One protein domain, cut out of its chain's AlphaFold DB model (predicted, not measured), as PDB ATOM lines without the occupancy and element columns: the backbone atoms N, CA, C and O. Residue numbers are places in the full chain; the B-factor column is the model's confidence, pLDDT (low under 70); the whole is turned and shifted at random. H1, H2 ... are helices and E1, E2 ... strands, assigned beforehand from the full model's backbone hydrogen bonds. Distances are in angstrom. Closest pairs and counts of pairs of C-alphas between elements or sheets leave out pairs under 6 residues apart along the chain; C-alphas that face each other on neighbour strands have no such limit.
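AT A GLANCE: This is residues 722 to 771 of the 771 residues of an uncharacterized protein of Amphimedon queenslandica (UniProt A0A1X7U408). A small two-stranded hairpin, E1 and E2, packs beside one helix, H1, and a long loop, residues 740 to 754, swings out in a wide arc from the end of E2 to the start of H1. Residues 746 to 752 of this loop stick out from the rest. The printed part has 50 residues, with two named strands and one named helix in the order E1, E2, H1; the sheet, E1 - E2, is antiparallel. The class is mixed, helices and strands, though only 23 residues are in named elements. The whole is only just compact, close to loose, with a radius of gyration of the C-alphas of 11.6 A and spans of 32 by 22 by 15 A.

HOW THE PARTS SIT: Strands E1, residues 730 to 733, and E2, residues 736 to 739, form an antiparallel hairpin, with 144 degrees between their directions. N 731 and O 738 are 2.9 A apart and N 733 and O 736 are 2.8 A apart, both within hydrogen-bond range. C-alphas 730 and 739, which face each other, are 4.2 A apart. Helix H1, residues 755 to 769, has 10 pairs of C-alphas within 8 A with E2, the closest being those of Val 738 and Ser 769, 5.2 A apart. With E1 it has 3 such pairs, the closest being those of Val 733 and Ala 765, 6.2 A apart. In H1 every O i to N i+4 pair is within hydrogen-bond range.

IN THESE COORDINATES: E1 begins at C-alpha 730, (26.034, 0.581, -5.322), and measures 9.5 A from first to last C-alpha. E2 measures 10.1 A. H1 runs 20.6 A, from C-alpha 755 at (39.651, -9.543, -21.389) to C-alpha 769 at (26.816, -9.026, -5.269).

THE WHOLE: The two C-alphas farthest apart, those of Leu 726 and Asp 750, are 32.5 A apart. The printed part has no cut and ends at Arg 771, the chain's last residue. The link from E1 to E2 is tight, and that from E2 to H1 is long, with 15 residues. Mean pLDDT of the printed part is 73.8; residues 722 to 728, 735 and 769 to 771 are under 70.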
ATOM      1  N   GLN A 722      20.615  -7.465 -13.706       64.88
ATOM      2  CA  GLN A 722      20.340  -7.357 -12.270       64.88
ATOM      3  C   GLN A 722      19.655  -6.007 -11.975       64.88
ATOM      4  O   GLN A 722      20.209  -4.959 -12.327       64.88
ATOM      5  N   PRO A 723      18.471  -5.992 -11.334       64.88
ATOM      6  CA  PRO A 723      17.831  -4.746 -10.939       64.88
ATOM      7  C   PRO A 723      18.674  -4.048  -9.868       64.88
ATOM      8  O   PRO A 723      19.261  -4.704  -9.005       64.88
ATOM      9  N   ARG A 724      18.727  -2.711  -9.907       65.31
ATOM     10  CA  ARG A 724      19.463  -1.926  -8.911       65.31
ATOM     11  C   ARG A 724      18.897  -2.208  -7.506       65.31
ATOM     12  O   ARG A 724      17.683  -2.065  -7.324       65.31
ATOM     13  N   PRO A 725      19.727  -2.600  -6.522       66.38
ATOM     14  CA  PRO A 725      19.257  -2.842  -5.162       66.38
ATOM     15  C   PRO A 725      18.731  -1.539  -4.537       66.38
ATOM     16  O   PRO A 725      19.368  -0.488  -4.622       66.38
ATOM     17  N   LEU A 726      17.545  -1.604  -3.930       58.09
ATOM     18  CA  LEU A 726      16.898  -0.474  -3.257       58.09
ATOM     19  C   LEU A 726      17.569  -0.249  -1.889       58.09
ATOM     20  O   LEU A 726      17.614  -1.165  -1.076       58.09
ATOM     21  N   GLY A 727      18.086   0.960  -1.637       58.94
ATOM     22  CA  GLY A 727      18.536   1.400  -0.305       58.94
ATOM     23  C   GLY A 727      20.052   1.492  -0.064       58.94
ATOM     24  O   GLY A 727      20.450   2.182   0.870       58.94
ATOM     25  N   ALA A 728      20.911   0.899  -0.905       63.16
ATOM     26  CA  ALA A 728      22.374   0.966  -0.752       63.16
ATOM     27  C   ALA A 728      23.058   1.682  -1.932       63.16
ATOM     28  O   ALA A 728      22.757   1.409  -3.101       63.16
ATOM     29  N   LYS A 729      24.020   2.576  -1.643       72.56
ATOM     30  CA  LYS A 729      24.927   3.120  -2.667       72.56
ATOM     31  C   LYS A 729      25.683   1.938  -3.290       72.56
ATOM     32  O   LYS A 729      26.323   1.164  -2.585       72.56
ATOM     33  N   SER A 730      25.513   1.738  -4.592       76.31
ATOM     34  CA  SER A 730      26.034   0.581  -5.322       76.31
ATOM     35  C   SER A 730      26.505   0.996  -6.710       76.31
ATOM     36  O   SER A 730      25.925   1.895  -7.324       76.31
ATOM     37  N   VAL A 731      27.568   0.351  -7.186       79.81
ATOM     38  CA  VAL A 731      28.207   0.613  -8.483       79.81
ATOM     39  C   VAL A 731      28.037  -0.618  -9.377       79.81
ATOM     40  O   VAL A 731      28.198  -1.742  -8.890       79.81
ATOM     41  N   PRO A 732      27.698  -0.440 -10.667       78.81
ATOM     42  CA  PRO A 732      27.638  -1.545 -11.608       78.81
ATOM     43  C   PRO A 732      29.057  -1.963 -12.022       78.81
ATOM     44  O   PRO A 732      29.834  -1.150 -12.517       78.81
ATOM     45  N   VAL A 733      29.385  -3.242 -11.851       76.88
ATOM     46  CA  VAL A 733      30.648  -3.856 -12.282       76.88
ATOM     47  C   VAL A 733      30.318  -5.080 -13.135       76.88
ATOM     48  O   VAL A 733      29.734  -6.042 -12.640       76.88
ATOM     49  N   GLU A 734      30.654  -5.036 -14.430       73.50
ATOM     50  CA  GLU A 734      30.509  -6.160 -15.380       73.50
ATOM     51  C   GLU A 734      29.125  -6.859 -15.361       73.50
ATOM     52  O   GLU A 734      29.008  -8.080 -15.507       73.50
ATOM     53  N   GLY A 735      28.054  -6.073 -15.180       69.44
ATOM     54  CA  GLY A 735      26.661  -6.541 -15.179       69.44
ATOM     55  C   GLY A 735      26.080  -6.914 -13.807       69.44
ATOM     56  O   GLY A 735      24.930  -7.353 -13.755       69.44
ATOM     57  N   PHE A 736      26.832  -6.715 -12.720       74.88
ATOM     58  CA  PHE A 736      26.397  -6.942 -11.337       74.88
ATOM     59  C   PHE A 736      26.465  -5.650 -10.512       74.88
ATOM     60  O   PHE A 736      27.316  -4.799 -10.760       74.88
ATOM     61  N   TRP A 737      25.596  -5.502  -9.510       78.00
ATOM     62  CA  TRP A 737      25.626  -4.360  -8.585       78.00
ATOM     63  C   TRP A 737      26.423  -4.697  -7.324       78.00
ATOM     64  O   TRP A 737      26.098  -5.655  -6.623       78.00
ATOM     65  N   VAL A 738      27.437  -3.886  -7.018       79.50
ATOM     66  CA  VAL A 738      28.326  -4.059  -5.860       79.50
ATOM     67  C   VAL A 738      28.118  -2.905  -4.866       79.50
ATOM     68  O   VAL A 738      28.126  -1.751  -5.301       79.50
ATOM     69  N   PRO A 739      27.915  -3.160  -3.557       78.75
ATOM     70  CA  PRO A 739      27.759  -2.101  -2.555       78.75
ATOM     71  C   PRO A 739      29.056  -1.294  -2.369       78.75
ATOM     72  O   PRO A 739      30.147  -1.858  -2.352       78.75
ATOM     73  N   THR A 740      28.943   0.029  -2.220       77.44
ATOM     74  CA  THR A 740      30.087   0.931  -1.997       77.44
ATOM     75  C   THR A 740      30.389   1.114  -0.511       77.44
ATOM     76  O   THR A 740      29.465   1.182   0.299       77.44
ATOM     77  N   GLY A 741      31.671   1.266  -0.165       75.31
ATOM     78  CA  GLY A 741      32.121   1.648   1.179       75.31
ATOM     79  C   GLY A 741      31.931   3.140   1.494       75.31
ATOM     80  O   GLY A 741      31.191   3.849   0.813       75.31
ATOM     81  N   SER A 742      32.607   3.616   2.544       75.00
ATOM     82  CA  SER A 742      32.576   5.020   2.988       75.00
ATOM     83  C   SER A 742      33.350   5.981   2.079       75.00
ATOM     84  O   SER A 742      33.110   7.184   2.135       75.00
ATOM     85  N   GLU A 743      34.257   5.465   1.249       78.56
ATOM     86  CA  GLU A 743      35.077   6.255   0.328       78.56
ATOM     87  C   GLU A 743      34.469   6.356  -1.077       78.56
ATOM     88  O   GLU A 743      33.634   5.544  -1.486       78.56
ATOM     89  N   VAL A 744      34.891   7.378  -1.825       77.94
ATOM     90  CA  VAL A 744      34.444   7.606  -3.205       77.94
ATOM     91  C   VAL A 744      35.132   6.590  -4.129       77.94
ATOM     92  O   VAL A 744      36.352   6.460  -4.072       77.94
ATOM     93  N   PRO A 745      34.392   5.866  -4.988       76.06
ATOM     94  CA  PRO A 745      34.988   4.900  -5.904       76.06
ATOM     95  C   PRO A 745      35.866   5.604  -6.950       76.06
ATOM     96  O   PRO A 745      35.393   6.481  -7.670       76.06
ATOM     97  N   ILE A 746      37.130   5.187  -7.055       82.25
ATOM     98  CA  ILE A 746      38.105   5.678  -8.041       82.25
ATOM     99  C   ILE A 746      38.478   4.515  -8.964       82.25
ATOM    100  O   ILE A 746      38.755   3.414  -8.490       82.25
ATOM    101  N   VAL A 747      38.488   4.751 -10.279       75.75
ATOM    102  CA  VAL A 747      39.024   3.798 -11.262       75.75
ATOM    103  C   VAL A 747      40.507   4.131 -11.467       75.75
ATOM    104  O   VAL A 747      40.796   5.215 -11.972       75.75
ATOM    105  N   PRO A 748      41.453   3.260 -11.069       77.19
ATOM    106  CA  PRO A 748      42.877   3.522 -11.259       77.19
ATOM    107  C   PRO A 748      43.214   3.575 -12.755       77.19
ATOM    108  O   PRO A 748      42.937   2.615 -13.474       77.19
ATOM    109  N   ALA A 749      43.820   4.671 -13.221       74.31
ATOM    110  CA  ALA A 749      44.236   4.821 -14.621       74.31
ATOM    111  C   ALA A 749      45.388   3.870 -15.002       74.31
ATOM    112  O   ALA A 749      45.513   3.480 -16.161       74.31
ATOM    113  N   ASP A 750      46.175   3.442 -14.011       81.00
ATOM    114  CA  ASP A 750      47.385   2.633 -14.199       81.00
ATOM    115  C   ASP A 750      47.097   1.122 -14.317       81.00
ATOM    116  O   ASP A 750      47.997   0.328 -14.594       81.00
ATOM    117  N   TYR A 751      45.846   0.691 -14.103       77.94
ATOM    118  CA  TYR A 751      45.468  -0.724 -14.118       77.94
ATOM    119  C   TYR A 751      44.818  -1.125 -15.448       77.94
ATOM    120  O   TYR A 751      43.648  -0.842 -15.713       77.94
ATOM    121  N   ILE A 752      45.575  -1.830 -16.293       79.75
ATOM    122  CA  ILE A 752      45.124  -2.248 -17.626       79.75
ATOM    123  C   ILE A 752      44.125  -3.410 -17.513       79.75
ATOM    124  O   ILE A 752      44.477  -4.536 -17.160       79.75
ATOM    125  N   ILE A 753      42.866  -3.159 -17.879       77.38
ATOM    126  CA  ILE A 753      41.805  -4.173 -17.882       77.38
ATOM    127  C   ILE A 753      41.873  -4.991 -19.181       77.38
ATOM    128  O   ILE A 753      41.355  -4.589 -20.222       77.38
ATOM    129  N   THR A 754      42.484  -6.175 -19.119       83.06
ATOM    130  CA  THR A 754      42.458  -7.163 -20.212       83.06
ATOM    131  C   THR A 754      41.158  -7.981 -20.209       83.06
ATOM    132  O   THR A 754      40.435  -8.022 -19.214       83.06
ATOM    133  N   ALA A 755      40.848  -8.693 -21.302       75.38
ATOM    134  CA  ALA A 755      39.651  -9.543 -21.389       75.38
ATOM    135  C   ALA A 755      39.610 -10.652 -20.313       75.38
ATOM    136  O   ALA A 755      38.543 -10.975 -19.791       75.38
ATOM    137  N   SER A 756      40.774 -11.189 -19.936       73.69
ATOM    138  CA  SER A 756      40.904 -12.159 -18.840       73.69
ATOM    139  C   SER A 756      40.602 -11.516 -17.480       73.69
ATOM    140  O   SER A 756      39.784 -12.025 -16.711       73.69
ATOM    141  N   ILE A 757      41.169 -10.330 -17.223       78.69
ATOM    142  CA  ILE A 757      40.908  -9.549 -16.006       78.69
ATOM    143  C   ILE A 757      39.429  -9.172 -15.913       78.69
ATOM    144  O   ILE A 757      38.843  -9.285 -14.842       78.69
ATOM    145  N   ARG A 758      38.792  -8.810 -17.031       77.44
ATOM    146  CA  ARG A 758      37.355  -8.529 -17.097       77.44
ATOM    147  C   ARG A 758      36.508  -9.730 -16.662       77.44
ATOM    148  O   ARG A 758      35.558  -9.570 -15.900       77.44
ATOM    149  N   ASN A 759      36.868 -10.941 -17.086       73.81
ATOM    150  CA  ASN A 759      36.160 -12.159 -16.686       73.81
ATOM    151  C   ASN A 759      36.355 -12.480 -15.190       73.81
ATOM    152  O   ASN A 759      35.408 -12.858 -14.499       73.81
ATOM    153  N   ASN A 760      37.560 -12.254 -14.659       76.12
ATOM    154  CA  ASN A 760      37.836 -12.392 -13.227       76.12
ATOM    155  C   ASN A 760      37.081 -11.347 -12.397       76.12
ATOM    156  O   ASN A 760      36.471 -11.697 -11.390       76.12
ATOM    157  N   LEU A 761      37.046 -10.089 -12.849       77.81
ATOM    158  CA  LEU A 761      36.252  -9.020 -12.242       77.81
ATOM    159  C   LEU A 761      34.763  -9.354 -12.262       77.81
ATOM    160  O   LEU A 761      34.094  -9.159 -11.256       77.81
ATOM    161  N   LYS A 762      34.252  -9.930 -13.352       76.62
ATOM    162  CA  LYS A 762      32.872 -10.418 -13.434       76.62
ATOM    163  C   LYS A 762      32.587 -11.526 -12.416       76.62
ATOM    164  O   LYS A 762      31.550 -11.496 -11.758       76.62
ATOM    165  N   ASN A 763      33.497 -12.486 -12.248       73.69
ATOM    166  CA  ASN A 763      33.360 -13.547 -11.245       73.69
ATOM    167  C   ASN A 763      33.439 -13.002  -9.810       73.69
ATOM    168  O   ASN A 763      32.655 -13.414  -8.956       73.69
ATOM    169  N   LEU A 764      34.327 -12.043  -9.547       75.31
ATOM    170  CA  LEU A 764      34.425 -11.363  -8.254       75.31
ATOM    171  C   LEU A 764      33.175 -10.526  -7.965       75.31
ATOM    172  O   LEU A 764      32.595 -10.653  -6.891       75.31
ATOM    173  N   ALA A 765      32.709  -9.737  -8.933       75.44
ATOM    174  CA  ALA A 765      31.491  -8.941  -8.824       75.44
ATOM    175  C   ALA A 765      30.266  -9.830  -8.573       75.44
ATOM    176  O   ALA A 765      29.459  -9.527  -7.696       75.44
ATOM    177  N   ARG A 766      30.179 -10.987  -9.242       73.56
ATOM    178  CA  ARG A 766      29.169 -12.018  -8.968       73.56
ATOM    179  C   ARG A 766      29.213 -12.489  -7.509       73.56
ATOM    180  O   ARG A 766      28.167 -12.561  -6.873       73.56
ATOM    181  N   ILE A 767      30.399 -12.759  -6.954       72.25
ATOM    182  CA  ILE A 767      30.552 -13.202  -5.556       72.25
ATOM    183  C   ILE A 767      30.155 -12.106  -4.567       72.25
ATOM    184  O   ILE A 767      29.431 -12.379  -3.608       72.25
ATOM    185  N   VAL A 768      30.611 -10.874  -4.794       73.88
ATOM    186  CA  VAL A 768      30.347  -9.749  -3.890       73.88
ATOM    187  C   VAL A 768      28.880  -9.327  -3.943       73.88
ATOM    188  O   VAL A 768      28.294  -9.089  -2.895       73.88
ATOM    189  N   SER A 769      28.252  -9.324  -5.123       68.50
ATOM    190  CA  SER A 769      26.816  -9.026  -5.269       68.50
ATOM    191  C   SER A 769      25.895 -10.059  -4.599       68.50
ATOM    192  O   SER A 769      24.717  -9.792  -4.377       68.50
ATOM    193  N   GLY A 770      26.427 -11.247  -4.290       61.03
ATOM    194  CA  GLY A 770      25.730 -12.325  -3.593       61.03
ATOM    195  C   GLY A 770      25.772 -12.284  -2.076       61.03
ATOM    196  O   GLY A 770      25.068 -13.072  -1.431       61.03
ATOM    197  N   ARG A 771      26.644 -11.456  -1.497       56.88
ATOM    198  CA  ARG A 771      26.747 -11.275  -0.047       56.88
ATOM    199  C   ARG A 771      25.733 -10.241   0.391       56.88
ATOM    200  O   ARG A 771      24.943 -10.626   1.286       56.88
TER     201      ARG A 771